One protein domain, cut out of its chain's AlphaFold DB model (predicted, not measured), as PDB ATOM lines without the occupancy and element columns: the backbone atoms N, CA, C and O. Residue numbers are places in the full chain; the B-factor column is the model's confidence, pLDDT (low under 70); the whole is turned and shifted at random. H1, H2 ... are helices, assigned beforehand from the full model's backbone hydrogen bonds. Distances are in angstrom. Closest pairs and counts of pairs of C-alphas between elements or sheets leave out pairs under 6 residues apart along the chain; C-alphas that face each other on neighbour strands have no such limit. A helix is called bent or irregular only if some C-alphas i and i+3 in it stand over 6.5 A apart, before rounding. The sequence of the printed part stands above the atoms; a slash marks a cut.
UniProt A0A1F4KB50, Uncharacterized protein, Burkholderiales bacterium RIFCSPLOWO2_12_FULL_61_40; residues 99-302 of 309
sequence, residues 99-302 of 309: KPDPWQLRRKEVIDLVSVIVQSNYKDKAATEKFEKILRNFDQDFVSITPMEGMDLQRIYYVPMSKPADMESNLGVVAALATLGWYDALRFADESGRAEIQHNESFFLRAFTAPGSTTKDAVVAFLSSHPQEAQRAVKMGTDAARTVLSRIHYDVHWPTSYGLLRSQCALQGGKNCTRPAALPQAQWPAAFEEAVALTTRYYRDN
ATOM      1  N   LYS A  99     -34.483 -11.131  -5.080       79.06
ATOM      2  CA  LYS A  99     -33.032 -11.198  -4.894       79.06
ATOM      3  C   LYS A  99     -32.344 -11.341  -6.266       79.06
ATOM      4  O   LYS A  99     -32.750 -12.210  -7.045       79.06
ATOM      5  N   PRO A 100     -31.340 -10.506  -6.583       85.44
ATOM      6  CA  PRO A 100     -30.616 -10.608  -7.841       85.44
ATOM      7  C   PRO A 100     -29.701 -11.837  -7.855       85.44
ATOM      8  O   PRO A 100     -29.079 -12.177  -6.844       85.44
ATOM      9  N   ASP A 101     -29.588 -12.472  -9.019       87.50
ATOM     10  CA  ASP A 101     -28.596 -13.520  -9.258       87.50
ATOM     11  C   ASP A 101     -27.176 -12.921  -9.327       87.50
ATOM     12  O   ASP A 101     -27.015 -11.740  -9.656       87.50
ATOM     13  N   PRO A 102     -26.109 -13.707  -9.071       91.88
ATOM     14  CA  PRO A 102     -24.737 -13.191  -9.069       91.88
ATOM     15  C   PRO A 102     -24.324 -12.477 -10.363       91.88
ATOM     16  O   PRO A 102     -23.615 -11.472 -10.313       91.88
ATOM     17  N   TRP A 103     -24.783 -12.956 -11.524       93.56
ATOM     18  CA  TRP A 103     -24.503 -12.312 -12.809       93.56
ATOM     19  C   TRP A 103     -25.202 -10.950 -12.943       93.56
ATOM     20  O   TRP A 103     -24.644 -10.037 -13.545       93.56
ATOM     21  N   GLN A 104     -26.380 -10.764 -12.329       93.44
ATOM     22  CA  GLN A 104     -27.096  -9.482 -12.337       93.44
ATOM     23  C   GLN A 104     -26.332  -8.424 -11.538       93.44
ATOM     24  O   GLN A 104     -26.275  -7.266 -11.951       93.44
ATOM     25  N   LEU A 105     -25.705  -8.822 -10.424       93.75
ATOM     26  CA  LEU A 105     -24.851  -7.938  -9.628       93.75
ATOM     27  C   LEU A 105     -23.616  -7.493 -10.421       93.75
ATOM     28  O   LEU A 105     -23.362  -6.297 -10.534       93.75
ATOM     29  N   ARG A 106     -22.903  -8.435 -11.052       93.06
ATOM     30  CA  ARG A 106     -21.743  -8.116 -11.903       93.06
ATOM     31  C   ARG A 106     -22.116  -7.251 -13.107       93.06
ATOM     32  O   ARG A 106     -21.439  -6.270 -13.396       93.06
ATOM     33  N   ARG A 107     -23.229  -7.562 -13.779       92.75
ATOM     34  CA  ARG A 107     -23.774  -6.738 -14.867       92.75
ATOM     35  C   ARG A 107     -24.054  -5.312 -14.404       92.75
ATOM     36  O   ARG A 107     -23.712  -4.370 -15.114       92.75
ATOM     37  N   LYS A 108     -24.651  -5.141 -13.219       92.75
ATOM     38  CA  LYS A 108     -24.890  -3.815 -12.639       92.75
ATOM     39  C   LYS A 108     -23.581  -3.053 -12.435       92.75
ATOM     40  O   LYS A 108     -23.513  -1.894 -12.825       92.75
ATOM     41  N   GLU A 109     -22.541  -3.697 -11.909       91.25
ATOM     42  CA  GLU A 109     -21.224  -3.061 -11.765       91.25
ATOM     43  C   GLU A 109     -20.655  -2.586 -13.108       91.25
ATOM     44  O   GLU A 109     -20.117  -1.482 -13.184       91.25
ATOM     45  N   VAL A 110     -20.801  -3.385 -14.172       89.06
ATOM     46  CA  VAL A 110     -20.381  -3.000 -15.529       89.06
ATOM     47  C   VAL A 110     -21.176  -1.798 -16.033       89.06
ATOM     48  O   VAL A 110     -20.581  -0.844 -16.523       89.06
ATOM     49  N   ILE A 111     -22.504  -1.808 -15.896       89.38
ATOM     50  CA  ILE A 111     -23.373  -0.711 -16.354       89.38
ATOM     51  C   ILE A 111     -23.082   0.590 -15.592       89.38
ATOM     52  O   ILE A 111     -23.020   1.664 -16.200       89.38
ATOM     53  N   ASP A 112     -22.893   0.507 -14.276       90.19
ATOM     54  CA  ASP A 112     -22.575   1.663 -13.437       90.19
ATOM     55  C   ASP A 112     -21.199   2.233 -13.831       90.19
ATOM     56  O   ASP A 112     -21.056   3.441 -14.028       90.19
ATOM     57  N   LEU A 113     -20.206   1.365 -14.053       88.75
ATOM     58  CA  LEU A 113     -18.873   1.757 -14.517       88.75
ATOM     59  C   LEU A 113     -18.914   2.420 -15.898       88.75
ATOM     60  O   LEU A 113     -18.283   3.455 -16.116       88.75
ATOM     61  N   VAL A 114     -19.703   1.850 -16.809       85.12
ATOM     62  CA  VAL A 114     -19.949   2.401 -18.140       85.12
ATOM     63  C   VAL A 114     -20.534   3.812 -18.039       85.12
ATOM     64  O   VAL A 114     -20.066   4.750 -18.686       85.12
ATOM     65  N   SER A 115     -21.518   3.996 -17.164       86.06
ATOM     66  CA  SER A 115     -22.156   5.295 -16.958       86.06
ATOM     67  C   SER A 115     -21.161   6.349 -16.466       86.06
ATOM     68  O   SER A 115     -21.153   7.457 -16.999       86.06
ATOM     69  N   VAL A 116     -20.274   6.004 -15.524       88.69
ATOM     70  CA  VAL A 116     -19.222   6.912 -15.025       88.69
ATOM     71  C   VAL A 116     -18.246   7.320 -16.136       88.69
ATOM     72  O   VAL A 116     -17.923   8.502 -16.281       88.69
ATOM     73  N   ILE A 117     -17.798   6.370 -16.961       86.44
ATOM     74  CA  ILE A 117     -16.867   6.650 -18.067       86.44
ATOM     75  C   ILE A 117     -17.506   7.601 -19.082       86.44
ATOM     76  O   ILE A 117     -16.903   8.613 -19.441       86.44
ATOM     77  N   VAL A 118     -18.743   7.322 -19.500       82.31
ATOM     78  CA  VAL A 118     -19.460   8.157 -20.475       82.31
ATOM     79  C   VAL A 118     -19.742   9.551 -19.907       82.31
ATOM     80  O   VAL A 118     -19.457  10.548 -20.565       82.31
ATOM     81  N   GLN A 119     -20.242   9.650 -18.670       85.75
ATOM     82  CA  GLN A 119     -20.568  10.936 -18.032       85.75
ATOM     83  C   GLN A 119     -19.332  11.803 -17.774       85.75
ATOM     84  O   GLN A 119     -19.402  13.024 -17.896       85.75
ATOM     85  N   SER A 120     -18.190  11.189 -17.458       87.38
ATOM     86  CA  SER A 120     -16.921  11.912 -17.315       87.38
ATOM     87  C   SER A 120     -16.291  12.299 -18.656       87.38
ATOM     88  O   SER A 120     -15.246  12.952 -18.665       87.38
ATOM     89  N   ASN A 121     -16.896  11.907 -19.786       84.69
ATOM     90  CA  ASN A 121     -16.304  11.991 -21.117       84.69
ATOM     91  C   ASN A 121     -14.881  11.403 -21.129       84.69
ATOM     92  O   ASN A 121     -13.930  12.060 -21.554       84.69
ATOM     93  N   TYR A 122     -14.742  10.189 -20.586       84.12
ATOM     94  CA  TYR A 122     -13.488   9.430 -20.507       84.12
ATOM     95  C   TYR A 122     -12.381  10.078 -19.652       84.12
ATOM     96  O   TYR A 122     -11.215   9.703 -19.753       84.12
ATOM     97  N   LYS A 123     -12.714  11.050 -18.791       87.12
ATOM     98  CA  LYS A 123     -11.731  11.736 -17.929       87.12
ATOM     99  C   LYS A 123     -11.499  11.043 -16.587       87.12
ATOM    100  O   LYS A 123     -10.492  11.323 -15.935       87.12
ATOM    101  N   ASP A 124     -12.395  10.154 -16.162       90.88
ATOM    102  CA  ASP A 124     -12.204   9.360 -14.946       90.88
ATOM    103  C   ASP A 124     -11.225   8.202 -15.200       90.88
ATOM    104  O   ASP A 124     -11.576   7.153 -15.752       90.88
ATOM    105  N   LYS A 125      -9.965   8.407 -14.796       91.38
ATOM    106  CA  LYS A 125      -8.890   7.422 -14.981       91.38
ATOM    107  C   LYS A 125      -9.137   6.132 -14.205       91.38
ATOM    108  O   LYS A 125      -8.907   5.061 -14.751       91.38
ATOM    109  N   ALA A 126      -9.638   6.217 -12.974       93.81
ATOM    110  CA  ALA A 126      -9.852   5.039 -12.137       93.81
ATOM    111  C   ALA A 126     -10.967   4.152 -12.709       93.81
ATOM    112  O   ALA A 126     -10.828   2.928 -12.772       93.81
ATOM    113  N   ALA A 127     -12.057   4.768 -13.175       90.19
ATOM    114  CA  ALA A 127     -13.131   4.060 -13.856       90.19
ATOM    115  C   ALA A 127     -12.636   3.413 -15.162       90.19
ATOM    116  O   ALA A 127     -12.897   2.233 -15.408       90.19
ATOM    117  N   THR A 128     -11.863   4.155 -15.956       88.00
ATOM    118  CA  THR A 128     -11.293   3.667 -17.220       88.00
ATOM    119  C   THR A 128     -10.346   2.483 -16.996       88.00
ATOM    120  O   THR A 128     -10.536   1.433 -17.602       88.00
ATOM    121  N   GLU A 129      -9.401   2.575 -16.056       90.44
ATOM    122  CA  GLU A 129      -8.471   1.484 -15.727       90.44
ATOM    123  C   GLU A 129      -9.199   0.228 -15.222       90.44
ATOM    124  O   GLU A 129      -8.849  -0.903 -15.589       90.44
ATOM    125  N   LYS A 130     -10.244   0.407 -14.399       91.19
ATOM    126  CA  LYS A 130     -11.084  -0.704 -13.935       91.19
ATOM    127  C   LYS A 130     -11.799  -1.373 -15.108       91.19
ATOM    128  O   LYS A 130     -11.834  -2.602 -15.168       91.19
ATOM    129  N   PHE A 131     -12.341  -0.590 -16.036       88.62
ATOM    130  CA  PHE A 131     -13.050  -1.107 -17.204       88.62
ATOM    131  C   PHE A 131     -12.110  -1.850 -18.151       88.62
ATOM    132  O   PHE A 131     -12.400  -2.980 -18.537       88.62
ATOM    133  N   GLU A 132     -10.930  -1.295 -18.431       87.50
ATOM    134  CA  GLU A 132      -9.906  -1.977 -19.221       87.50
ATOM    135  C   GLU A 132      -9.471  -3.308 -18.603       87.50
ATOM    136  O   GLU A 132      -9.205  -4.269 -19.318       87.50
ATOM    137  N   LYS A 133      -9.386  -3.398 -17.270       89.94
ATOM    138  CA  LYS A 133      -9.073  -4.666 -16.602       89.94
ATOM    139  C   LYS A 133     -10.157  -5.715 -16.857       89.94
ATOM    140  O   LYS A 133      -9.821  -6.871 -17.099       89.94
ATOM    141  N   ILE A 134     -11.430  -5.322 -16.814       89.25
ATOM    142  CA  ILE A 134     -12.553  -6.220 -17.116       89.25
ATOM    143  C   ILE A 134     -12.493  -6.659 -18.582       89.25
ATOM    144  O   ILE A 134     -12.597  -7.851 -18.857       89.25
ATOM    145  N   LEU A 135     -12.238  -5.726 -19.502       87.06
ATOM    146  CA  LEU A 135     -12.071  -6.028 -20.925       87.06
ATOM    147  C   LEU A 135     -10.906  -6.984 -21.186       87.06
ATOM    148  O   LEU A 135     -11.090  -7.988 -21.861       87.06
ATOM    149  N   ARG A 136      -9.731  -6.751 -20.591       87.56
ATOM    150  CA  ARG A 136      -8.579  -7.658 -20.734       87.56
ATOM    151  C   ARG A 136      -8.889  -9.073 -20.252       87.56
ATOM    152  O   ARG A 136      -8.409 -10.030 -20.853       87.56
ATOM    153  N   ASN A 137      -9.665  -9.214 -19.178       87.81
ATOM    154  CA  ASN A 137     -10.098 -10.526 -18.700       87.81
ATOM    155  C   ASN A 137     -11.086 -11.175 -19.681       87.81
ATOM    156  O   ASN A 137     -10.956 -12.361 -19.973       87.81
ATOM    157  N   PHE A 138     -12.024 -10.396 -20.225       89.00
ATOM    158  CA  PHE A 138     -12.949 -10.856 -21.260       89.00
ATOM    159  C   PHE A 138     -12.216 -11.304 -22.536       89.00
ATOM    160  O   PHE A 138     -12.520 -12.361 -23.073       89.00
ATOM    161  N   ASP A 139     -11.191 -10.577 -22.982       85.44
ATOM    162  CA  ASP A 139     -10.396 -10.948 -24.162       85.44
ATOM    163  C   ASP A 139      -9.567 -12.231 -23.957       85.44
ATOM    164  O   ASP A 139      -9.227 -12.930 -24.917       85.44
ATOM    165  N   GLN A 140      -9.202 -12.535 -22.708       87.19
ATOM    166  CA  GLN A 140      -8.489 -13.763 -22.346       87.19
ATOM    167  C   GLN A 140      -9.427 -14.967 -22.254       87.19
ATOM    168  O   GLN A 140      -9.040 -16.064 -22.660       87.19
ATOM    169  N   ASP A 141     -10.639 -14.762 -21.742       87.75
ATOM    170  CA  ASP A 141     -11.671 -15.786 -21.612       87.75
ATOM    171  C   ASP A 141     -13.061 -15.184 -21.868       87.75
ATOM    172  O   ASP A 141     -13.767 -14.758 -20.949       87.75
ATOM    173  N   PHE A 142     -13.476 -15.158 -23.137       85.75
ATOM    174  CA  PHE A 142     -14.743 -14.530 -23.529       85.75
ATOM    175  C   PHE A 142     -15.979 -15.308 -23.055       85.75
ATOM    176  O   PHE A 142     -17.097 -14.800 -23.131       85.75
ATOM    177  N   VAL A 143     -15.789 -16.532 -22.548       90.44
ATOM    178  CA  VAL A 143     -16.844 -17.380 -21.982       90.44
ATOM    179  C   VAL A 143     -16.829 -17.396 -20.448       90.44
ATOM    180  O   VAL A 143     -17.465 -18.256 -19.836       90.44
ATOM    181  N   SER A 144     -16.155 -16.420 -19.825       90.94
ATOM    182  CA  SER A 144     -16.117 -16.216 -18.368       90.94
ATOM    183  C   SER A 144     -17.304 -15.422 -17.802       90.94
ATOM    184  O   SER A 144     -17.579 -15.488 -16.603       90.94
ATOM    185  N   ILE A 145     -18.032 -14.687 -18.647       93.19
ATOM    186  CA  ILE A 145     -19.216 -13.894 -18.280       93.19
ATOM    187  C   ILE A 145     -20.397 -14.254 -19.177       93.19
ATOM    188  O   ILE A 145     -20.212 -14.769 -20.280       93.19
ATOM    189  N   THR A 146     -21.618 -13.986 -18.716       96.38
ATOM    190  CA  THR A 146     -22.818 -14.275 -19.511       96.38
ATOM    191  C   THR A 146     -22.838 -13.439 -20.796       96.38
ATOM    192  O   THR A 146     -22.337 -12.309 -20.811       96.38
ATOM    193  N   PRO A 147     -23.481 -13.918 -21.873       97.00
ATOM    194  CA  PRO A 147     -23.666 -13.131 -23.086       97.00
ATOM    195  C   PRO A 147     -24.333 -11.770 -22.847       97.00
ATOM    196  O   PRO A 147     -23.993 -10.796 -23.510       97.00
ATOM    197  N   MET A 148     -25.236 -11.676 -21.864       96.06
ATOM    198  CA  MET A 148     -25.851 -10.411 -21.456       96.06
ATOM    199  C   MET A 148     -24.823  -9.424 -20.876       96.06
ATOM    200  O   MET A 148     -24.806  -8.261 -21.273       96.06
ATOM    201  N   GLU A 149     -23.941  -9.883 -19.980       94.19
ATOM    202  CA  GLU A 149     -22.823  -9.081 -19.458       94.19
ATOM    203  C   GLU A 149     -21.857  -8.671 -20.583       94.19
ATOM    204  O   GLU A 149     -21.448  -7.513 -20.659       94.19
ATOM    205  N   GLY A 150     -21.536  -9.599 -21.491       93.62
ATOM    206  CA  GLY A 150     -20.682  -9.331 -22.647       93.62
ATOM    207  C   GLY A 150     -21.251  -8.243 -23.556       93.62
ATOM    208  O   GLY A 150     -20.525  -7.328 -23.936       93.62
ATOM    209  N   MET A 151     -22.554  -8.282 -23.852       93.12
ATOM    210  CA  MET A 151     -23.219  -7.233 -24.634       93.12
ATOM    211  C   MET A 151     -23.128  -5.857 -23.965       93.12
ATOM    212  O   MET A 151     -22.952  -4.860 -24.660       93.12
ATOM    213  N   ASP A 152     -23.230  -5.785 -22.633       90.88
ATOM    214  CA  ASP A 152     -23.060  -4.529 -21.895       90.88
ATOM    215  C   ASP A 152     -21.621  -3.998 -21.954       90.88
ATOM    216  O   ASP A 152     -21.431  -2.792 -22.111       90.88
ATOM    217  N   LEU A 153     -20.613  -4.874 -21.895       88.94
ATOM    218  CA  LEU A 153     -19.209  -4.471 -22.050       88.94
ATOM    219  C   LEU A 153     -18.925  -3.861 -23.423       88.94
ATOM    220  O   LEU A 153     -18.196  -2.873 -23.522       88.94
ATOM    221  N   GLN A 154     -19.544  -4.390 -24.477       86.19
ATOM    222  CA  GLN A 154     -19.342  -3.884 -25.835       86.19
ATOM    223  C   GLN A 154     -19.920  -2.471 -26.067       86.19
ATOM    224  O   GLN A 154     -19.619  -1.853 -27.085       86.19
ATOM    225  N   ARG A 155     -20.686  -1.903 -25.120       81.69
ATOM    226  CA  ARG A 155     -21.320  -0.574 -25.261       81.69
ATOM    227  C   ARG A 155     -20.340   0.600 -25.293       81.69
ATOM    228  O   ARG A 155     -20.634   1.600 -25.942       81.69
ATOM    229  N   ILE A 156     -19.213   0.514 -24.581       69.94
ATOM    230  CA  ILE A 156     -18.213   1.604 -24.506       69.94
ATOM    231  C   ILE A 156     -17.022   1.378 -25.411       69.94
ATOM    232  O   ILE A 156     -16.429   2.346 -25.886       69.94
ATOM    233  N   TYR A 157     -16.647   0.119 -25.625       63.09
ATOM    234  CA  TYR A 157     -15.383  -0.222 -26.267       63.09
ATOM    235  C   TYR A 157     -15.280   0.294 -27.720       63.09
ATOM    236  O   TYR A 157     -14.195   0.343 -28.289       63.09
ATOM    237  N   TYR A 158     -16.385   0.769 -28.310       57.22
ATOM    238  CA  TYR A 158     -16.496   1.093 -29.732       57.22
ATOM    239  C   TYR A 158     -16.772   2.567 -30.071       57.22
ATOM    240  O   TYR A 158     -17.548   2.879 -30.976       57.22
ATOM    241  N   VAL A 159     -16.112   3.487 -29.364       45.62
ATOM    242  CA  VAL A 159     -16.272   4.949 -29.524       45.62
ATOM    243  C   VAL A 159     -15.105   5.601 -30.297       45.62
ATOM    244  O   VAL A 159     -14.851   6.793 -30.169       45.62
ATOM    245  N   PRO A 160     -14.433   4.889 -31.220       51.78
ATOM    246  CA  PRO A 160     -14.830   5.196 -32.596       51.78
ATOM    247  C   PRO A 160     -14.661   4.014 -33.557       51.78
ATOM    248  O   PRO A 160     -13.553   3.677 -33.973       51.78
ATOM    249  N   MET A 161     -15.783   3.480 -34.036       60.03
ATOM    250  CA  MET A 161     -15.855   2.639 -35.239       60.03
ATOM    251  C   MET A 161     -15.612   3.485 -36.506       60.03
ATOM    252  O   MET A 161     -16.463   3.598 -37.384       60.03
ATOM    253  N   SER A 162     -14.469   4.167 -36.565       59.94
ATOM    254  CA  SER A 162     -14.150   5.112 -37.640       59.94
ATOM    255  C   SER A 162     -13.776   4.411 -38.946       59.94
ATOM    256  O   SER A 162     -13.858   5.019 -40.013       59.94
ATOM    257  N   LYS A 163     -13.389   3.130 -38.877       75.06
ATOM    258  CA  LYS A 163     -12.998   2.320 -40.032       75.06
ATOM    259  C   LYS A 163     -13.911   1.096 -40.183       75.06
ATOM    260  O   LYS A 163     -14.226   0.451 -39.181       75.06
ATOM    261  N   PRO A 164     -14.259   0.708 -41.424       76.44
ATOM    262  CA  PRO A 164     -15.028  -0.507 -41.695       76.44
ATOM    263  C   PRO A 164     -14.431  -1.782 -41.075       76.44
ATOM    264  O   PRO A 164     -15.172  -2.614 -40.565       76.44
ATOM    265  N   ALA A 165     -13.100  -1.916 -41.052       81.44
ATOM    266  CA  ALA A 165     -12.425  -3.091 -40.489       81.44
ATOM    267  C   ALA A 165     -12.662  -3.254 -38.976       81.44
ATOM    268  O   ALA A 165     -12.860  -4.372 -38.497       81.44
ATOM    269  N   ASP A 166     -12.687  -2.145 -38.231       81.62
ATOM    270  CA  ASP A 166     -12.967  -2.173 -36.794       81.62
ATOM    271  C   ASP A 166     -14.416  -2.619 -36.569       81.62
ATOM    272  O   ASP A 166     -14.687  -3.499 -35.758       81.62
ATOM    273  N   MET A 167     -15.347  -2.083 -37.363       84.44
ATOM    274  CA  MET A 167     -16.756  -2.469 -37.325       84.44
ATOM    275  C   MET A 167     -16.972  -3.959 -37.636       84.44
ATOM    276  O   MET A 167     -17.726  -4.618 -36.923       84.44
ATOM    277  N   GLU A 168     -16.285  -4.506 -38.646       87.38
ATOM    278  CA  GLU A 168     -16.343  -5.933 -39.005       87.38
ATOM    279  C   GLU A 168     -15.884  -6.818 -37.833       87.38
ATOM    280  O   GLU A 168     -16.600  -7.734 -37.424       87.38
ATOM    281  N   SER A 169     -14.733  -6.503 -37.228       85.81
ATOM    282  CA  SER A 169     -14.211  -7.233 -36.062       85.81
ATOM    283  C   SER A 169     -15.200  -7.219 -34.891       85.81
ATOM    284  O   SER A 169     -15.477  -8.247 -34.268       85.81
ATOM    285  N   ASN A 170     -15.768  -6.050 -34.613       86.25
ATOM    286  CA  ASN A 170     -16.652  -5.826 -33.475       86.25
ATOM    287  C   ASN A 170     -18.001  -6.516 -33.649       86.25
ATOM    288  O   ASN A 170     -18.506  -7.158 -32.728       86.25
ATOM    289  N   LEU A 171     -18.552  -6.447 -34.860       90.62
ATOM    290  CA  LEU A 171     -19.764  -7.166 -35.216       90.62
ATOM    291  C   LEU A 171     -19.577  -8.681 -35.072       90.62
ATOM    292  O   LEU A 171     -20.510  -9.357 -34.648       90.62
ATOM    293  N   GLY A 172     -18.381  -9.214 -35.338       92.50
ATOM    294  CA  GLY A 172     -18.073 -10.627 -35.103       92.50
ATOM    295  C   GLY A 172     -18.200 -11.035 -33.631       92.50
ATOM    296  O   GLY A 172     -18.850 -12.036 -33.321       92.50
ATOM    297  N   VAL A 173     -17.654 -10.236 -32.709       92.44
ATOM    298  CA  VAL A 173     -17.782 -10.477 -31.256       92.44
ATOM    299  C   VAL A 173     -19.241 -10.368 -30.811       92.44
ATOM    300  O   VAL A 173     -19.749 -11.249 -30.114       92.44
ATOM    301  N   VAL A 174     -19.945  -9.324 -31.255       93.94
ATOM    302  CA  VAL A 174     -21.365  -9.116 -30.934       93.94
ATOM    303  C   VAL A 174     -22.233 -10.254 -31.480       93.94
ATOM    304  O   VAL A 174     -23.122 -10.731 -30.777       93.94
ATOM    305  N   ALA A 175     -21.966 -10.747 -32.690       95.88
ATOM    306  CA  ALA A 175     -22.679 -11.882 -33.269       95.88
ATOM    307  C   ALA A 175     -22.419 -13.187 -32.498       95.88
ATOM    308  O   ALA A 175     -23.352 -13.968 -32.296       95.88
ATOM    309  N   ALA A 176     -21.196 -13.411 -32.008       96.69
ATOM    310  CA  ALA A 176     -20.892 -14.558 -31.155       96.69
ATOM    311  C   ALA A 176     -21.688 -14.508 -29.838       96.69
ATOM    312  O   ALA A 176     -22.358 -15.480 -29.481       96.69
ATOM    313  N   LEU A 177     -21.682 -13.357 -29.156       97.12
ATOM    314  CA  LEU A 177     -22.457 -13.139 -27.929       97.12
ATOM    315  C   LEU A 177     -23.965 -13.265 -28.182       97.12
ATOM    316  O   LEU A 177     -24.658 -13.924 -27.413       97.12
ATOM    317  N   ALA A 178     -24.478 -12.694 -29.275       97.69
ATOM    318  CA  ALA A 178     -25.889 -12.795 -29.645       97.69
ATOM    319  C   ALA A 178     -26.313 -14.254 -29.845       97.69
ATOM    320  O   ALA A 178     -27.343 -14.678 -29.322       97.69
ATOM    321  N   THR A 179     -25.483 -15.028 -30.548       98.50
ATOM    322  CA  THR A 179     -25.738 -16.446 -30.820       98.50
ATOM    323  C   THR A 179     -25.759 -17.252 -29.528       98.50
ATOM    324  O   THR A 179     -26.714 -17.986 -29.286       98.50
ATOM    325  N   LEU A 180     -24.745 -17.095 -28.670       98.44
ATOM    326  CA  LEU A 180     -24.678 -17.795 -27.383       98.44
ATOM    327  C   LEU A 180     -25.838 -17.405 -26.462       98.44
ATOM    328  O   LEU A 180     -26.504 -18.275 -25.911       98.44
ATOM    329  N   GLY A 181     -26.128 -16.109 -26.345       98.25
ATOM    330  CA  GLY A 181     -27.189 -15.626 -25.470       98.25
ATOM    331  C   GLY A 181     -28.575 -16.068 -25.920       98.25
ATOM    332  O   GLY A 181     -29.385 -16.485 -25.095       98.25
ATOM    333  N   TRP A 182     -28.854 -16.040 -27.225       98.62
ATOM    334  CA  TRP A 182     -30.133 -16.538 -27.720       98.62
ATOM    335  C   TRP A 182     -30.235 -18.061 -27.634       98.62
ATOM    336  O   TRP A 182     -31.297 -18.584 -27.310       98.62
ATOM    337  N   TYR A 183     -29.132 -18.780 -27.844       98.69
ATOM    338  CA  TYR A 183     -29.085 -20.223 -27.623       98.69
ATOM    339  C   TYR A 183     -29.399 -20.591 -26.165       98.69
ATOM    340  O   TYR A 183     -30.186 -21.504 -25.917       98.69
ATOM    341  N   ASP A 184     -28.856 -19.860 -25.191       98.50
ATOM    342  CA  ASP A 184     -29.231 -20.035 -23.786       98.50
ATOM    343  C   ASP A 184     -30.712 -19.724 -23.558       98.50
ATOM    344  O   ASP A 184     -31.403 -20.489 -22.887       98.50
ATOM    345  N   ALA A 185     -31.225 -18.633 -24.135       98.31
ATOM    346  CA  ALA A 185     -32.625 -18.239 -23.986       98.31
ATOM    347  C   ALA A 185     -33.590 -19.296 -24.552       98.31
ATOM    348  O   ALA A 185     -34.604 -19.605 -23.927       98.31
ATOM    349  N   LEU A 186     -33.260 -19.909 -25.691       98.31
ATOM    350  CA  LEU A 186     -34.025 -21.023 -26.260       98.31
ATOM    351  C   LEU A 186     -33.991 -22.269 -25.368       98.31
ATOM    352  O   LEU A 186     -34.983 -22.990 -25.283       98.31
ATOM    353  N   ARG A 187     -32.866 -22.521 -24.691       97.75
ATOM    354  CA  ARG A 187     -32.720 -23.681 -23.807       97.75
ATOM    355  C   ARG A 187     -33.385 -23.503 -22.452       97.75
ATOM    356  O   ARG A 187     -33.899 -24.484 -21.932       97.75
ATOM    357  N   PHE A 188     -33.322 -22.314 -21.860       96.75
ATOM    358  CA  PHE A 188     -33.579 -22.148 -20.428       96.75
ATOM    359  C   PHE A 188     -34.626 -21.092 -20.074       96.75
ATOM    360  O   PHE A 188     -35.087 -21.092 -18.936       96.75
ATOM    361  N   ALA A 189     -35.023 -20.207 -20.990       95.38
ATOM    362  CA  ALA A 189     -36.144 -19.304 -20.737       95.38
ATOM    363  C   ALA A 189     -37.467 -19.924 -21.199       95.38
ATOM    364  O   ALA A 189     -37.518 -20.706 -22.152       95.38
ATOM    365  N   ASP A 190     -38.554 -19.534 -20.542       93.62
ATOM    366  CA  ASP A 190     -39.901 -19.714 -21.071       93.62
ATOM    367  C   ASP A 190     -40.190 -18.670 -22.169       93.62
ATOM    368  O   ASP A 190     -39.353 -17.832 -22.514       93.62
ATOM    369  N   GLU A 191     -41.384 -18.722 -22.757       93.62
ATOM    370  CA  GLU A 191     -41.777 -17.773 -23.804       93.62
ATOM    371  C   GLU A 191     -41.766 -16.321 -23.309       93.62
ATOM    372  O   GLU A 191     -41.271 -15.434 -24.007       93.62
ATOM    373  N   SER A 192     -42.235 -16.086 -22.079       94.31
ATOM    374  CA  SER A 192     -42.276 -14.746 -21.495       94.31
ATOM    375  C   SER A 192     -40.876 -14.177 -21.230       94.31
ATOM    376  O   SER A 192     -40.619 -13.014 -21.540       94.31
ATOM    377  N   GLY A 193     -39.940 -14.999 -20.747       94.50
ATOM    378  CA  GLY A 193     -38.546 -14.619 -20.545       94.50
ATOM    379  C   GLY A 193     -37.821 -14.343 -21.857       94.50
ATOM    380  O   GLY A 193     -37.098 -13.354 -21.955       94.50
ATOM    381  N   ARG A 194     -38.064 -15.141 -22.909       96.50
ATOM    382  CA  ARG A 194     -37.519 -14.852 -24.249       96.50
ATOM    383  C   ARG A 194     -38.016 -13.514 -24.791       96.50
ATOM    384  O   ARG A 194     -37.212 -12.749 -25.323       96.50
ATOM    385  N   ALA A 195     -39.304 -13.215 -24.624       95.12
ATOM    386  CA  ALA A 195     -39.876 -11.936 -25.032       95.12
ATOM    387  C   ALA A 195     -39.256 -10.759 -24.258       95.12
ATOM    388  O   ALA A 195     -38.886  -9.754 -24.861       95.12
ATOM    389  N   GLU A 196     -39.077 -10.892 -22.942       94.75
ATOM    390  CA  GLU A 196     -38.426  -9.870 -22.118       94.75
ATOM    391  C   GLU A 196     -36.968  -9.630 -22.543       94.75
ATOM    392  O   GLU A 196     -36.570  -8.485 -22.763       94.75
ATOM    393  N   ILE A 197     -36.189 -10.697 -22.747       96.00
ATOM    394  CA  ILE A 197     -34.798 -10.613 -23.217       96.00
ATOM    395  C   ILE A 197     -34.729  -9.931 -24.591       96.00
ATOM    396  O   ILE A 197     -33.905  -9.044 -24.823       96.00
ATOM    397  N   GLN A 198     -35.590 -10.332 -25.526       95.00
ATOM    398  CA  GLN A 198     -35.556  -9.800 -26.882       95.00
ATOM    399  C   GLN A 198     -36.002  -8.335 -26.943       95.00
ATOM    400  O   GLN A 198     -35.369  -7.536 -27.636       95.00
ATOM    401  N   HIS A 199     -37.088  -7.986 -26.251       92.19
ATOM    402  CA  HIS A 199     -37.772  -6.706 -26.425       92.19
ATOM    403  C   HIS A 199     -37.437  -5.702 -25.322       92.19
ATOM    404  O   HIS A 199     -36.976  -4.604 -25.632       92.19
ATOM    405  N   ASN A 200     -37.600  -6.072 -24.050       92.06
ATOM    406  CA  ASN A 200     -37.389  -5.144 -22.934       92.06
ATOM    407  C   ASN A 200     -35.899  -4.867 -22.727       92.06
ATOM    408  O   ASN A 200     -35.490  -3.716 -22.609       92.06
ATOM    409  N   GLU A 201     -35.077  -5.915 -22.755       92.56
ATOM    410  CA  GLU A 201     -33.621  -5.771 -22.666       92.56
ATOM    411  C   GLU A 201     -32.973  -5.364 -23.992       92.56
ATOM    412  O   GLU A 201     -31.786  -5.016 -24.018       92.56
ATOM    413  N   SER A 202     -33.747  -5.401 -25.087       92.69
ATOM    414  CA  SER A 202     -33.297  -5.088 -26.446       92.69
ATOM    415  C   SER A 202     -31.999  -5.820 -26.802       92.69
ATOM    416  O   SER A 202     -31.080  -5.227 -27.369       92.69
ATOM    417  N   PHE A 203     -31.899  -7.106 -26.442       94.94
ATOM    418  CA  PHE A 203     -30.634  -7.849 -26.384       94.94
ATOM    419  C   PHE A 203     -29.768  -7.727 -27.651       94.94
ATOM    420  O   PHE A 203     -28.575  -7.452 -27.556       94.94
ATOM    421  N   PHE A 204     -30.368  -7.831 -28.838       93.12
ATOM    422  CA  PHE A 204     -29.655  -7.738 -30.121       93.12
ATOM    423  C   PHE A 204     -29.199  -6.315 -30.507       93.12
ATOM    424  O   PHE A 204     -28.366  -6.149 -31.388       93.12
ATOM    425  N   LEU A 205     -29.710  -5.264 -29.860       89.19
ATOM    426  CA  LEU A 205     -29.227  -3.880 -30.035       89.19
ATOM    427  C   LEU A 205     -28.367  -3.413 -28.872       89.19
ATOM    428  O   LEU A 205     -27.837  -2.300 -28.895       89.19
ATOM    429  N   ARG A 206     -28.260  -4.232 -27.829       89.88
ATOM    430  CA  ARG A 206     -27.748  -3.798 -26.540       89.88
ATOM    431  C   ARG A 206     -26.322  -3.266 -26.634       89.88
ATOM    432  O   ARG A 206     -26.062  -2.177 -26.135       89.88
ATOM    433  N   ALA A 207     -25.448  -3.965 -27.358       88.69
ATOM    434  CA  ALA A 207     -24.060  -3.552 -27.581       88.69
ATOM    435  C   ALA A 207     -23.918  -2.195 -28.298       88.69
ATOM    436  O   ALA A 207     -22.889  -1.542 -28.179       88.69
ATOM    437  N   PHE A 208     -24.947  -1.740 -29.015       85.06
ATOM    438  CA  PHE A 208     -24.900  -0.525 -29.837       85.06
ATOM    439  C   PHE A 208     -25.691   0.646 -29.249       85.06
ATOM    440  O   PHE A 208     -25.768   1.715 -29.851       85.06
ATOM    441  N   THR A 209     -26.294   0.458 -28.075       79.12
ATOM    442  CA  THR A 209     -27.180   1.437 -27.440       79.12
ATOM    443  C   THR A 209     -26.539   1.975 -26.165       79.12
ATOM    444  O   THR A 209     -26.870   1.563 -25.058       79.12
ATOM    445  N   ALA A 210     -25.590   2.903 -26.290       72.81
ATOM    446  CA  ALA A 210     -25.051   3.660 -25.156       72.81
ATOM    447  C   ALA A 210     -25.698   5.061 -25.081       72.81
ATOM    448  O   ALA A 210     -25.932   5.667 -26.131       72.81
ATOM    449  N   PRO A 211     -26.003   5.600 -23.884       63.59
ATOM    450  CA  PRO A 211     -26.533   6.957 -23.750       63.59
ATOM    451  C   PRO A 211     -25.602   7.988 -24.403       63.59
ATOM    452  O   PRO A 211     -24.405   7.993 -24.136       63.59
ATOM    453  N   GLY A 212     -26.151   8.847 -25.267       62.81
ATOM    454  CA  GLY A 212     -25.387   9.889 -25.966       62.81
ATOM    455  C   GLY A 212     -24.489   9.396 -27.110       62.81
ATOM    456  O   GLY A 212     -23.751  10.201 -27.671       62.81
ATOM    457  N   SER A 213     -24.546   8.109 -27.471       70.00
ATOM    458  CA  SER A 213     -23.729   7.539 -28.545       70.00
ATOM    459  C   SER A 213     -24.448   7.504 -29.900       70.00
ATOM    460  O   SER A 213     -25.625   7.156 -29.981       70.00
ATOM    461  N   THR A 214     -23.705   7.780 -30.978       71.62
ATOM    462  CA  THR A 214     -24.126   7.590 -32.381       71.62
ATOM    463  C   THR A 214     -23.778   6.197 -32.929       71.62
ATOM    464  O   THR A 214     -23.955   5.935 -34.120       71.62
ATOM    465  N   THR A 215     -23.277   5.278 -32.090       77.50
ATOM    466  CA  THR A 215     -22.825   3.931 -32.488       77.50
ATOM    467  C   THR A 215     -23.909   3.142 -33.217       77.50
ATOM    468  O   THR A 215     -23.613   2.493 -34.217       77.50
ATOM    469  N   LYS A 216     -25.171   3.216 -32.771       81.88
ATOM    470  CA  LYS A 216     -26.284   2.524 -33.437       81.88
ATOM    471  C   LYS A 216     -26.415   2.935 -34.905       81.88
ATOM    472  O   LYS A 216     -26.525   2.068 -35.768       81.88
ATOM    473  N   ASP A 217     -26.371   4.234 -35.186       82.06
ATOM    474  CA  ASP A 217     -26.528   4.757 -36.545       82.06
ATOM    475  C   ASP A 217     -25.324   4.385 -37.416       82.06
ATOM    476  O   ASP A 217     -25.491   4.003 -38.571       82.06
ATOM    477  N   ALA A 218     -24.116   4.405 -36.842       81.50
ATOM    478  CA  ALA A 218     -22.905   3.953 -37.520       81.50
ATOM    479  C   ALA A 218     -22.970   2.462 -37.892       81.50
ATOM    480  O   ALA A 218     -22.590   2.087 -39.001       81.50
ATOM    481  N   VAL A 219     -23.492   1.613 -37.001       84.25
ATOM    482  CA  VAL A 219     -23.689   0.182 -37.275       84.25
ATOM    483  C   VAL A 219     -24.721  -0.009 -38.379       84.25
ATOM    484  O   VAL A 219     -24.436  -0.705 -39.346       84.25
ATOM    485  N   VAL A 220     -25.881   0.650 -38.308       85.50
ATOM    486  CA  VAL A 220     -26.907   0.579 -39.369       85.50
ATOM    487  C   VAL A 220     -26.343   1.041 -40.718       85.50
ATOM    488  O   VAL A 220     -26.577   0.404 -41.752       85.50
ATOM    489  N   ALA A 221     -25.551   2.116 -40.719       85.50
ATOM    490  CA  ALA A 221     -24.865   2.597 -41.910       85.50
ATOM    491  C   ALA A 221     -23.873   1.557 -42.447       85.50
ATOM    492  O   ALA A 221     -23.854   1.308 -43.652       85.50
ATOM    493  N   PHE A 222     -23.093   0.902 -41.586       86.56
ATOM    494  CA  PHE A 222     -22.168  -0.158 -41.985       86.56
ATOM    495  C   PHE A 222     -22.886  -1.378 -42.561       86.56
ATOM    496  O   PHE A 222     -22.537  -1.810 -43.654       86.56
ATOM    497  N   LEU A 223     -23.929  -1.878 -41.893       88.00
ATOM    498  CA  LEU A 223     -24.729  -3.006 -42.381       88.00
ATOM    499  C   LEU A 223     -25.314  -2.729 -43.775       88.00
ATOM    500  O   LEU A 223     -25.419  -3.634 -44.599       88.00
ATOM    501  N   SER A 224     -25.649  -1.465 -44.057       88.00
ATOM    502  CA  SER A 224     -26.161  -1.028 -45.362       88.00
ATOM    503  C   SER A 224     -25.066  -0.851 -46.421       88.00
ATOM    504  O   SER A 224     -25.261  -1.211 -47.577       88.00
ATOM    505  N   SER A 225     -23.936  -0.247 -46.047       89.81
ATOM    506  CA  SER A 225     -22.877   0.163 -46.984       89.81
ATOM    507  C   SER A 225     -21.825  -0.916 -47.243       89.81
ATOM    508  O   SER A 225     -21.175  -0.881 -48.283       89.81
ATOM    509  N   HIS A 226     -21.683  -1.878 -46.332       90.50
ATOM    510  CA  HIS A 226     -20.689  -2.953 -46.366       90.50
ATOM    511  C   HIS A 226     -21.346  -4.319 -46.062       90.50
ATOM    512  O   HIS A 226     -20.988  -4.998 -45.094       90.50
ATOM    513  N   PRO A 227     -22.357  -4.750 -46.846       90.94
ATOM    514  CA  PRO A 227     -23.149  -5.940 -46.526       90.94
ATOM    515  C   PRO A 227     -22.339  -7.245 -46.574       90.94
ATOM    516  O   PRO A 227     -22.664  -8.199 -45.865       90.94
ATOM    517  N   GLN A 228     -21.277  -7.310 -47.384       91.31
ATOM    518  CA  GLN A 228     -20.427  -8.499 -47.478       91.31
ATOM    519  C   GLN A 228     -19.524  -8.638 -46.248       91.31
ATOM    520  O   GLN A 228     -19.412  -9.731 -45.695       91.31
ATOM    521  N   GLU A 229     -18.922  -7.538 -45.794       91.19
ATOM    522  CA  GLU A 229     -18.158  -7.440 -44.545       91.19
ATOM    523  C   GLU A 229     -19.045  -7.833 -43.364       91.19
ATOM    524  O   GLU A 229     -18.681  -8.693 -42.564       91.19
ATOM    525  N   ALA A 230     -20.256  -7.274 -43.294       91.00
ATOM    526  CA  ALA A 230     -21.215  -7.612 -42.252       91.00
ATOM    527  C   ALA A 230     -21.554  -9.110 -42.246       91.00
ATOM    528  O   ALA A 230     -21.520  -9.754 -41.198       91.00
ATOM    529  N   GLN A 231     -21.815  -9.701 -43.417       92.62
ATOM    530  CA  GLN A 231     -22.095 -11.131 -43.525       92.62
ATOM    531  C   GLN A 231     -20.907 -11.994 -43.075       92.62
ATOM    532  O   GLN A 231     -21.109 -12.993 -42.378       92.62
ATOM    533  N   ARG A 232     -19.674 -11.624 -43.448       93.25
ATOM    534  CA  ARG A 232     -18.462 -12.326 -42.998       93.25
ATOM    535  C   ARG A 232     -18.305 -12.243 -41.485       93.25
ATOM    536  O   ARG A 232     -18.142 -13.287 -40.859       93.25
ATOM    537  N   ALA A 233     -18.432 -11.048 -40.907       93.31
ATOM    538  CA  ALA A 233     -18.369 -10.837 -39.464       93.31
ATOM    539  C   ALA A 233     -19.386 -11.702 -38.717       93.31
ATOM    540  O   ALA A 233     -19.029 -12.419 -37.784       93.31
ATOM    541  N   VAL A 234     -20.645 -11.687 -39.160       95.50
ATOM    542  CA  VAL A 234     -21.715 -12.465 -38.529       95.50
ATOM    543  C   VAL A 234     -21.429 -13.960 -38.615       95.50
ATOM    544  O   VAL A 234     -21.521 -14.649 -37.600       95.50
ATOM    545  N   LYS A 235     -21.000 -14.459 -39.783       95.94
ATOM    546  CA  LYS A 235     -20.609 -15.864 -39.949       95.94
ATOM    547  C   LYS A 235     -19.456 -16.241 -39.016       95.94
ATOM    548  O   LYS A 235     -19.537 -17.255 -38.324       95.94
ATOM    549  N   MET A 236     -18.405 -15.419 -38.967       95.06
ATOM    550  CA  MET A 236     -17.257 -15.622 -38.080       95.06
ATOM    551  C   MET A 236     -17.690 -15.676 -36.612       95.06
ATOM    552  O   MET A 236     -17.259 -16.566 -35.884       95.06
ATOM    553  N   GLY A 237     -18.593 -14.786 -36.192       95.81
ATOM    554  CA  GLY A 237     -19.156 -14.786 -34.844       95.81
ATOM    555  C   GLY A 237     -19.961 -16.048 -34.525       95.81
ATOM    556  O   GLY A 237     -19.750 -16.671 -33.485       95.81
ATOM    557  N   THR A 238     -20.847 -16.477 -35.430       97.38
ATOM    558  CA  THR A 238     -21.653 -17.697 -35.238       97.38
ATOM    559  C   THR A 238     -20.797 -18.966 -35.216       97.38
ATOM    560  O   THR A 238     -21.052 -19.875 -34.423       97.38
ATOM    561  N   ASP A 239     -19.744 -19.023 -36.039       96.94
ATOM    562  CA  ASP A 239     -18.793 -20.134 -36.043       96.94
ATOM    563  C   ASP A 239     -17.988 -20.150 -34.735       96.94
ATOM    564  O   ASP A 239     -17.876 -21.196 -34.094       96.94
ATOM    565  N   ALA A 240     -17.503 -18.988 -34.279       94.94
ATOM    566  CA  ALA A 240     -16.799 -18.853 -33.007       94.94
ATOM    567  C   ALA A 240     -17.667 -19.316 -31.825       94.94
ATOM    568  O   ALA A 240     -17.206 -20.125 -31.018       94.94
ATOM    569  N   ALA A 241     -18.938 -18.898 -31.768       97.25
ATOM    570  CA  ALA A 241     -19.900 -19.358 -30.765       97.25
ATOM    571  C   ALA A 241     -20.008 -20.890 -30.732       97.25
ATOM    572  O   ALA A 241     -19.971 -21.494 -29.660       97.25
ATOM    573  N   ARG A 242     -20.059 -21.538 -31.904       97.06
ATOM    574  CA  ARG A 242     -20.104 -23.002 -32.007       97.06
ATOM    575  C   ARG A 242     -18.852 -23.655 -31.426       97.06
ATOM    576  O   ARG A 242     -18.960 -24.647 -30.706       97.06
ATOM    577  N   THR A 243     -17.668 -23.105 -31.708       94.88
ATOM    578  CA  THR A 243     -16.391 -23.690 -31.252       94.88
ATOM    579  C   THR A 243     -16.216 -23.704 -29.734       94.88
ATOM    580  O   THR A 243     -15.453 -24.525 -29.215       94.88
ATOM    581  N   VAL A 244     -16.916 -22.820 -29.020       94.38
ATOM    582  CA  VAL A 244     -16.760 -22.663 -27.569       94.38
ATOM    583  C   VAL A 244     -17.861 -23.293 -26.740       94.38
ATOM    584  O   VAL A 244     -17.738 -23.310 -25.519       94.38
ATOM    585  N   LEU A 245     -18.893 -23.873 -27.362       92.69
ATOM    586  CA  LEU A 245     -19.993 -24.532 -26.644       92.69
ATOM    587  C   LEU A 245     -19.513 -25.562 -25.612       92.69
ATOM    588  O   LEU A 245     -20.131 -25.719 -24.565       92.69
ATOM    589  N   SER A 246     -18.403 -26.250 -25.891       88.88
ATOM    590  CA  SER A 246     -17.818 -27.260 -25.002       88.88
ATOM    591  C   SER A 246     -16.979 -26.694 -23.851       88.88
ATOM    592  O   SER A 246     -16.491 -27.469 -23.032       88.88
ATOM    593  N   ARG A 247     -16.773 -25.374 -23.790       92.06
ATOM    594  CA  ARG A 247     -15.871 -24.700 -22.837       92.06
ATOM    595  C   ARG A 247     -16.536 -23.526 -22.118       92.06
ATOM    596  O   ARG A 247     -15.844 -22.665 -21.594       92.06
ATOM    597  N   ILE A 248     -17.865 -23.450 -22.136       93.06
ATOM    598  CA  ILE A 248     -18.592 -22.371 -21.465       93.06
ATOM    599  C   ILE A 248     -18.377 -22.467 -19.950       93.06
ATOM    600  O   ILE A 248     -18.632 -23.516 -19.357       93.06
ATOM    601  N   HIS A 249     -17.946 -21.364 -19.332       91.69
ATOM    602  CA  HIS A 249     -17.731 -21.264 -17.884       91.69
ATOM    603  C   HIS A 249     -18.701 -20.299 -17.190       91.69
ATOM    604  O   HIS A 249     -18.809 -20.310 -15.964       91.69
ATOM    605  N   TYR A 250     -19.417 -19.469 -17.950       94.81
ATOM    606  CA  TYR A 250     -20.462 -18.605 -17.413       94.81
ATOM    607  C   TYR A 250     -21.727 -19.390 -17.027       94.81
ATOM    608  O   TYR A 250     -21.933 -20.543 -17.410       94.81
ATOM    609  N   ASP A 251     -22.614 -18.734 -16.277       95.56
ATOM    610  CA  ASP A 251     -23.917 -19.292 -15.910       95.56
ATOM    611  C   ASP A 251     -24.855 -19.363 -17.123       95.56
ATOM    612  O   ASP A 251     -25.491 -18.374 -17.473       95.56
ATOM    613  N   VAL A 252     -24.962 -20.531 -17.762       96.44
ATOM    614  CA  VAL A 252     -25.864 -20.752 -18.912       96.44
ATOM    615  C   VAL A 252     -27.352 -20.635 -18.565       96.44
ATOM    616  O   VAL A 252     -28.172 -20.490 -19.464       96.44
ATOM    617  N   HIS A 253     -27.726 -20.677 -17.281       95.00
ATOM    618  CA  HIS A 253     -29.119 -20.555 -16.840       95.00
ATOM    619  C   HIS A 253     -29.530 -19.105 -16.571       95.00
ATOM    620  O   HIS A 253     -30.656 -18.874 -16.123       95.00
ATOM    621  N   TRP A 254     -28.678 -18.124 -16.884       95.19
ATOM    622  CA  TRP A 254     -29.002 -16.700 -16.777       95.19
ATOM    623  C   TRP A 254     -30.368 -16.297 -17.384       95.19
ATOM    624  O   TRP A 254     -31.000 -15.400 -16.824       95.19
ATOM    625  N   PRO A 255     -30.908 -16.938 -18.450       95.94
ATOM    626  CA  PRO A 255     -32.222 -16.574 -18.984       95.94
ATOM    627  C   PRO A 255     -33.388 -16.922 -18.054       95.94
ATOM    628  O   PRO A 255     -34.448 -16.313 -18.158       95.94
ATOM    629  N   THR A 256     -33.205 -17.861 -17.115       92.25
ATOM    630  CA  THR A 256     -34.237 -18.234 -16.122       92.25
ATOM    631  C   THR A 256     -34.585 -17.085 -15.172       92.25
ATOM    632  O   THR A 256     -35.612 -17.115 -14.497       92.25
ATOM    633  N   SER A 257     -33.728 -16.066 -15.131       90.06
ATOM    634  CA  SER A 257     -33.902 -14.831 -14.380       90.06
ATOM    635  C   SER A 257     -34.910 -13.866 -15.026       90.06
ATOM    636  O   SER A 257     -35.188 -12.830 -14.424       90.06
ATOM    637  N   TYR A 258     -35.435 -14.161 -16.215       90.75
ATOM    638  CA  TYR A 258     -36.392 -13.321 -16.941       90.75
ATOM    639  C   TYR A 258     -37.776 -13.976 -17.013       90.75
ATOM    640  O   TYR A 258     -37.911 -15.188 -16.852       90.75
ATOM    641  N   GLY A 259     -38.801 -13.169 -17.284       87.94
ATOM    642  CA  GLY A 259     -40.156 -13.628 -17.551       87.94
ATOM    643  C   GLY A 259     -41.131 -13.497 -16.380       87.94
ATOM    644  O   GLY A 259     -40.804 -13.165 -15.233       87.94
ATOM    645  N   LEU A 260     -42.392 -13.793 -16.690       82.81
ATOM    646  CA  LEU A 260     -43.525 -13.680 -15.776       82.81
ATOM    647  C   LEU A 260     -43.438 -14.663 -14.612       82.81
ATOM    648  O   LEU A 260     -43.869 -14.316 -13.517       82.81
ATOM    649  N   LEU A 261     -42.856 -15.851 -14.804       76.94
ATOM    650  CA  LEU A 261     -42.741 -16.862 -13.746       76.94
ATOM    651  C   LEU A 261     -41.958 -16.343 -12.535       76.94
ATOM    652  O   LEU A 261     -42.385 -16.518 -11.390       76.94
ATOM    653  N   ARG A 262     -40.848 -15.633 -12.775       76.44
ATOM    654  CA  ARG A 262     -40.073 -14.985 -11.710       76.44
ATOM    655  C   ARG A 262     -40.898 -13.905 -11.013       76.44
ATOM    656  O   ARG A 262     -40.935 -13.857  -9.783       76.44
ATOM    657  N   SER A 263     -41.572 -13.068 -11.798       76.88
ATOM    658  CA  SER A 263     -42.385 -11.963 -11.281       76.88
ATOM    659  C   SER A 263     -43.543 -12.465 -10.414       76.88
ATOM    660  O   SER A 263     -43.745 -11.988  -9.301       76.88
ATOM    661  N   GLN A 264     -44.264 -13.487 -10.874       76.81
ATOM    662  CA  GLN A 264     -45.375 -14.105 -10.147       76.81
ATOM    663  C   GLN A 264     -44.916 -14.770  -8.851       76.81
ATOM    664  O   GLN A 264     -45.545 -14.589  -7.812       76.81
ATOM    665  N   CYS A 265     -43.805 -15.502  -8.889       75.12
ATOM    666  CA  CYS A 265     -43.275 -16.146  -7.696       75.12
ATOM    667  C   CYS A 265     -42.901 -15.133  -6.604       75.12
ATOM    668  O   CYS A 265     -43.232 -15.322  -5.432       75.12
ATOM    669  N   ALA A 266     -42.257 -14.028  -6.977       74.19
ATOM    670  CA  ALA A 266     -41.921 -12.994  -6.013       74.19
ATOM    671  C   ALA A 266     -43.163 -12.263  -5.471       74.19
ATOM    672  O   ALA A 266     -43.196 -11.940  -4.285       74.19
ATOM    673  N   LEU A 267     -44.220 -12.086  -6.279       75.12
ATOM    674  CA  LEU A 267     -45.500 -11.528  -5.812       75.12
ATOM    675  C   LEU A 267     -46.154 -12.427  -4.755       75.12
ATOM    676  O   LEU A 267     -46.860 -11.940  -3.877       75.12
ATOM    677  N   GLN A 268     -45.903 -13.733  -4.824       71.25
ATOM    678  CA  GLN A 268     -46.404 -14.727  -3.875       71.25
ATOM    679  C   GLN A 268     -45.511 -14.877  -2.629       71.25
ATOM    680  O   GLN A 268     -45.754 -15.754  -1.803       71.25
ATOM    681  N   GLY A 269     -44.464 -14.053  -2.481       66.81
ATOM    682  CA  GLY A 269     -43.498 -14.169  -1.382       66.81
ATOM    683  C   GLY A 269     -42.656 -15.449  -1.445       66.81
ATOM    684  O   GLY A 269     -42.089 -15.877  -0.435       66.81
ATOM    685  N   GLY A 270     -42.587 -16.087  -2.617       63.38
ATOM    686  CA  GLY A 270     -41.854 -17.326  -2.823       63.38
ATOM    687  C   GLY A 270     -40.350 -17.112  -2.672       63.38
ATOM    688  O   GLY A 270     -39.738 -16.359  -3.422       63.38
ATOM    689  N   LYS A 271     -39.730 -17.810  -1.714       62.19
ATOM    690  CA  LYS A 271     -38.263 -17.815  -1.548       62.19
ATOM    691  C   LYS A 271     -37.552 -18.682  -2.593       62.19
ATOM    692  O   LYS A 271     -36.394 -18.425  -2.899       62.19
ATOM    693  N   ASN A 272     -38.252 -19.684  -3.132       68.44
ATOM    694  CA  ASN A 272     -37.741 -20.645  -4.107       68.44
ATOM    695  C   ASN A 272     -38.678 -20.687  -5.317       68.44
ATOM    696  O   ASN A 272     -39.677 -21.403  -5.309       68.44
ATOM    697  N   CYS A 273     -38.360 -19.906  -6.346       71.69
ATOM    698  CA  CYS A 273     -39.123 -19.894  -7.586       71.69
ATOM    699  C   CYS A 273     -38.747 -21.079  -8.462       71.69
ATOM    700  O   CYS A 273     -37.564 -21.311  -8.728       71.69
ATOM    701  N   THR A 274     -39.753 -21.808  -8.940       76.31
ATOM    702  CA  THR A 274     -39.547 -22.842  -9.951       76.31
ATOM    703  C   THR A 274     -38.989 -22.185 -11.207       76.31
ATOM    704  O   THR A 274     -39.613 -21.296 -11.783       76.31
ATOM    705  N   ARG A 275     -37.790 -22.607 -11.615       82.44
ATOM    706  CA  ARG A 275     -37.188 -22.169 -12.876       82.44
ATOM    707  C   ARG A 275     -37.930 -22.818 -14.049       82.44
ATOM    708  O   ARG A 275     -38.423 -23.938 -13.886       82.44
ATOM    709  N   PRO A 276     -37.989 -22.163 -15.221       87.56
ATOM    710  CA  PRO A 276     -38.473 -22.808 -16.432       87.56
ATOM    711  C   PRO A 276     -37.750 -24.138 -16.666       87.56
ATOM    712  O   PRO A 276     -36.546 -24.261 -16.420       87.56
ATOM    713  N   ALA A 277     -38.493 -25.140 -17.128       90.44
ATOM    714  CA  ALA A 277     -37.895 -26.404 -17.519       90.44
ATOM    715  C   ALA A 277     -36.977 -26.181 -18.727       90.44
ATOM    716  O   ALA A 277     -37.355 -25.503 -19.683       90.44
ATOM    717  N   ALA A 278     -35.784 -26.771 -18.683       95.44
ATOM    718  CA  ALA A 278     -34.872 -26.711 -19.809       95.44
ATOM    719  C   ALA A 278     -35.441 -27.472 -21.016       95.44
ATOM    720  O   ALA A 278     -36.094 -28.510 -20.867       95.44
ATOM    721  N   LEU A 279     -35.124 -26.993 -22.215       96.81
ATOM    722  CA  LEU A 279     -35.390 -27.700 -23.459       96.81
ATOM    723  C   LEU A 279     -34.742 -29.099 -23.408       96.81
ATOM    724  O   LEU A 279     -33.593 -29.212 -22.958       96.81
ATOM    725  N   PRO A 280     -35.407 -30.170 -23.884       97.94
ATOM    726  CA  PRO A 280     -34.801 -31.496 -23.939       97.94
ATOM    727  C   PRO A 280     -33.474 -31.486 -24.708       97.94
ATOM    728  O   PRO A 280     -33.386 -30.897 -25.784       97.94
ATOM    729  N   GLN A 281     -32.453 -32.181 -24.196       97.00
ATOM    730  CA  GLN A 281     -31.100 -32.172 -24.780       97.00
ATOM    731  C   GLN A 281     -31.060 -32.577 -26.259       97.00
ATOM    732  O   GLN A 281     -30.291 -32.010 -27.031       97.00
ATOM    733  N   ALA A 282     -31.931 -33.498 -26.680       98.06
ATOM    734  CA  ALA A 282     -32.055 -33.905 -28.080       98.06
ATOM    735  C   ALA A 282     -32.415 -32.742 -29.031       98.06
ATOM    736  O   ALA A 282     -32.154 -32.826 -30.226       98.06
ATOM    737  N   GLN A 283     -32.992 -31.655 -28.512       98.38
ATOM    738  CA  GLN A 283     -33.392 -30.475 -29.282       98.38
ATOM    739  C   GLN A 283     -32.346 -29.349 -29.237       98.38
ATOM    740  O   GLN A 283     -32.483 -28.354 -29.945       98.38
ATOM    741  N   TRP A 284     -31.278 -29.487 -28.444       97.44
ATOM    742  CA  TRP A 284     -30.245 -28.453 -28.318       97.44
ATOM    743  C   TRP A 284     -29.521 -28.141 -29.636       97.44
ATOM    744  O   TRP A 284     -29.326 -26.958 -29.913       97.44
ATOM    745  N   PRO A 285     -29.175 -29.122 -30.497       98.00
ATOM    746  CA  PRO A 285     -28.591 -28.806 -31.800       98.00
ATOM    747  C   PRO A 285     -29.507 -27.917 -32.653       98.00
ATOM    748  O   PRO A 285     -29.042 -26.941 -33.231       98.00
ATOM    749  N   ALA A 286     -30.814 -28.200 -32.669       98.38
ATOM    750  CA  ALA A 286     -31.788 -27.398 -33.408       98.38
ATOM    751  C   ALA A 286     -31.928 -25.982 -32.828       98.38
ATOM    752  O   ALA A 286     -31.945 -25.016 -33.586       98.38
ATOM    753  N   ALA A 287     -31.940 -25.844 -31.498       98.38
ATOM    754  CA  ALA A 287     -31.952 -24.538 -30.838       98.38
ATOM    755  C   ALA A 287     -30.703 -23.705 -31.173       98.38
ATOM    756  O   ALA A 287     -30.789 -22.487 -31.325       98.38
ATOM    757  N   PHE A 288     -29.536 -24.340 -31.324       98.56
ATOM    758  CA  PHE A 288     -28.334 -23.629 -31.752       98.56
ATOM    759  C   PHE A 288     -28.464 -23.118 -33.193       98.56
ATOM    760  O   PHE A 288     -28.180 -21.948 -33.450       98.56
ATOM    761  N   GLU A 289     -28.945 -23.947 -34.125       98.50
ATOM    762  CA  GLU A 289     -29.186 -23.505 -35.508       98.50
ATOM    763  C   GLU A 289     -30.239 -22.389 -35.585       98.50
ATOM    764  O   GLU A 289     -30.099 -21.454 -36.374       98.50
ATOM    765  N   GLU A 290     -31.262 -22.425 -34.729       98.44
ATOM    766  CA  GLU A 290     -32.242 -21.345 -34.616       98.44
ATOM    767  C   GLU A 290     -31.595 -20.033 -34.141       98.44
ATOM    768  O   GLU A 290     -31.857 -18.970 -34.713       98.44
ATOM    769  N   ALA A 291     -30.695 -20.091 -33.154       98.56
ATOM    770  CA  ALA A 291     -29.943 -18.925 -32.693       98.56
ATOM    771  C   ALA A 291     -29.017 -18.348 -33.773       98.56
ATOM    772  O   ALA A 291     -28.959 -17.125 -33.943       98.56
ATOM    773  N   VAL A 292     -28.351 -19.207 -34.550       98.12
ATOM    774  CA  VAL A 292     -27.551 -18.801 -35.716       98.12
ATOM    775  C   VAL A 292     -28.434 -18.120 -36.762       98.12
ATOM    776  O   VAL A 292     -28.095 -17.037 -37.245       98.12
ATOM    777  N   ALA A 293     -29.585 -18.709 -37.094       97.00
ATOM    778  CA  ALA A 293     -30.505 -18.168 -38.089       97.00
ATOM    779  C   ALA A 293     -31.083 -16.810 -37.664       97.00
ATOM    780  O   ALA A 293     -31.172 -15.894 -38.487       97.00
ATOM    781  N   LEU A 294     -31.455 -16.655 -36.389       96.06
ATOM    782  CA  LEU A 294     -31.952 -15.385 -35.865       96.06
ATOM    783  C   LEU A 294     -30.864 -14.311 -35.869       96.06
ATOM    784  O   LEU A 294     -31.111 -13.222 -36.379       96.06
ATOM    785  N   THR A 295     -29.667 -14.629 -35.375       96.38
ATOM    786  CA  THR A 295     -28.521 -13.706 -35.362       96.38
ATOM    787  C   THR A 295     -28.155 -13.263 -36.778       96.38
ATOM    788  O   THR A 295     -27.984 -12.071 -37.034       96.38
ATOM    789  N   THR A 296     -28.118 -14.211 -37.718       94.62
ATOM    790  CA  THR A 296     -27.846 -13.938 -39.134       94.62
ATOM    791  C   THR A 296     -28.878 -12.990 -39.723       94.62
ATOM    792  O   THR A 296     -28.512 -11.975 -40.301       94.62
ATOM    793  N   ARG A 297     -30.170 -13.277 -39.548       93.12
ATOM    794  CA  ARG A 297     -31.249 -12.412 -40.041       93.12
ATOM    795  C   ARG A 297     -31.188 -11.016 -39.421       93.12
ATOM    796  O   ARG A 297     -31.319 -10.034 -40.143       93.12
ATOM    797  N   TYR A 298     -30.951 -10.933 -38.111       91.62
ATOM    798  CA  TYR A 298     -30.932  -9.668 -37.381       91.62
ATOM    799  C   TYR A 298     -29.863  -8.708 -37.916       91.62
ATOM    800  O   TYR A 298     -30.154  -7.549 -38.198       91.62
ATOM    801  N   TYR A 299     -28.638  -9.204 -38.097       89.38
ATOM    802  CA  TYR A 299     -27.502  -8.380 -38.513       89.38
ATOM    803  C   TYR A 299     -27.263  -8.359 -40.029       89.38
ATOM    804  O   TYR A 299     -26.399  -7.622 -40.482       89.38
ATOM    805  N   ARG A 300     -28.010  -9.129 -40.830       78.00
ATOM    806  CA  ARG A 300     -27.944  -9.066 -42.302       78.00
ATOM    807  C   ARG A 300     -29.018  -8.165 -42.901       78.00
ATOM    808  O   ARG A 300     -28.737  -7.436 -43.845       78.00
ATOM    809  N   ASP A 301     -30.247  -8.227 -42.390       62.97
ATOM    810  CA  ASP A 301     -31.400  -7.707 -43.130       62.97
ATOM    811  C   ASP A 301     -31.804  -6.270 -42.739       62.97
ATOM    812  O   ASP A 301     -32.786  -5.770 -43.283       62.97
ATOM    813  N   ASN A 302     -31.112  -5.593 -41.804       52.09
ATOM    814  CA  ASN A 302     -31.459  -4.248 -41.283       52.09
ATOM    815  C   ASN A 302     -32.923  -4.075 -40.820       52.09
ATOM    816  O   ASN A 302     -33.365  -2.975 -40.469       52.09
TER     817      ASN A 302
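What this domain is: This is residues 99 to 302 of the 309 residues of an uncharacterized protein of Burkholderiales bacterium RIFCSPLOWO2_12_FULL_61_40 (UniProt A0A1F4KB50). One long helix, H4, runs through the middle of an all-helix body, with H8 and H11 packed on one side of it and H3, H5 and H6 on the other. H1 covers H3 on the side away from H4, with H2 steeply tilted beside H1, while H7 crosses the beginning of H4 and H10 sits far out at the other end, close to H5. The printed part has 204 residues with eleven named helices, H1 to H11 in order along the chain, and no named strand; the class is all helix. It is compact, with a radius of gyration of the C-alphas of 17.2 A, and its C-alphas span 49 by 38 by 28 A along the three main axes.

Where its parts are: H1 is residues 102 to 119, 26.1 A from first to last C-alpha, beginning with C-alpha 102 at (-24.737, -13.191, -9.069). H2 is residues 125 to 140, 22.4 A long, and the short H3 is residues 147 to 153. H4, the longest helix, is residues 164 to 188 and measures 35.6 A, from C-alpha 164 at (-15.028, -0.507, -41.695) to C-alpha 188 at (-33.579, -22.148, -20.428). H5 is residues 191 to 200; it is neither bent nor irregular, but only just: C-alphas 197 and 200 are 6.1 A apart. H6 is residues 203 to 208 and H7 is residues 215 to 225. H8, residues 227 to 247, is 31.1 A long. H9 is residues 254 to 257 and H10 is residues 260 to 267. H11, residues 281 to 300, is 29.2 A long and ends with C-alpha 300 at (-27.944, -9.066, -42.302). H6, H8 and H11 are irregular: C-alphas 204 and 207 are 7.4 A apart, 243 and 246 are 7.3 A apart, and 282 and 285 are 7.2 A apart.

How they stand to each other: H4 is the hub and touches seven helices. H4 and H8 touch, the closest C-alphas being those of Ala 176 and Gly 237, 4.1 A apart, and run the same way at a steep tilt of 46 degrees. H11 touches H4, with Thr 179 and Ala 291 closest at 5.2 A, opposite ways at a shallow tilt of 34 degrees, only just short of steep. H8 and H11 touch, closest at the C-alphas of Thr 238 and Val 292, 6.0 A apart. H3 and H4 form a helical hairpin, closest at Pro 147 and Gly 181, 4.9 A; H4 and H5 form another, closest at Ala 185 and Arg 194, 6.0 A. H6 touches H3, with Met 151 and Ala 207 closest at 4.8 A, and only just touches H4, with 3 pairs of C-alphas within 8 A. H7 also only just touches H4, with 3 such pairs, about perpendicular at 75 degrees; Pro 164 and Phe 222 are closest, 7.2 A. H9 touches H4, closest at Ala 185 and Pro 255, 5.3 A. H1 touches H3, closest at Arg 107 and Glu 149, 5.2 A, and is apart from H4. H1 touches H2 with residues 110 to 117 alone, closest at Ile 117 and Ala 127, 6.2 A. H10 touches no helix; it is close to H5 but not clearly touching, with Ser 192 and Leu 260 closest at 6.0 A. In H1, H2, H3, H4, H5, H7 and H10 every O i to N i+4 pair is within hydrogen-bond range; H8 has 15 of 17, H11 14 of 16, and H6 0 of 2 but 2 of 3 O i to N i+3 pairs, while H9 is too short for an O i to N i+4 pair.

The domain as a whole: The two C-alphas farthest apart, those of Lys 163 and Gln 268, are 52.1 A apart. The printed part has no cut. The link from H10 to H11, residues 268 to 280, is long. The mean pLDDT of the printed part is 88.0, and residues 156 to 162, 211 to 212, 269 to 272 and 301 to 302 are under 70.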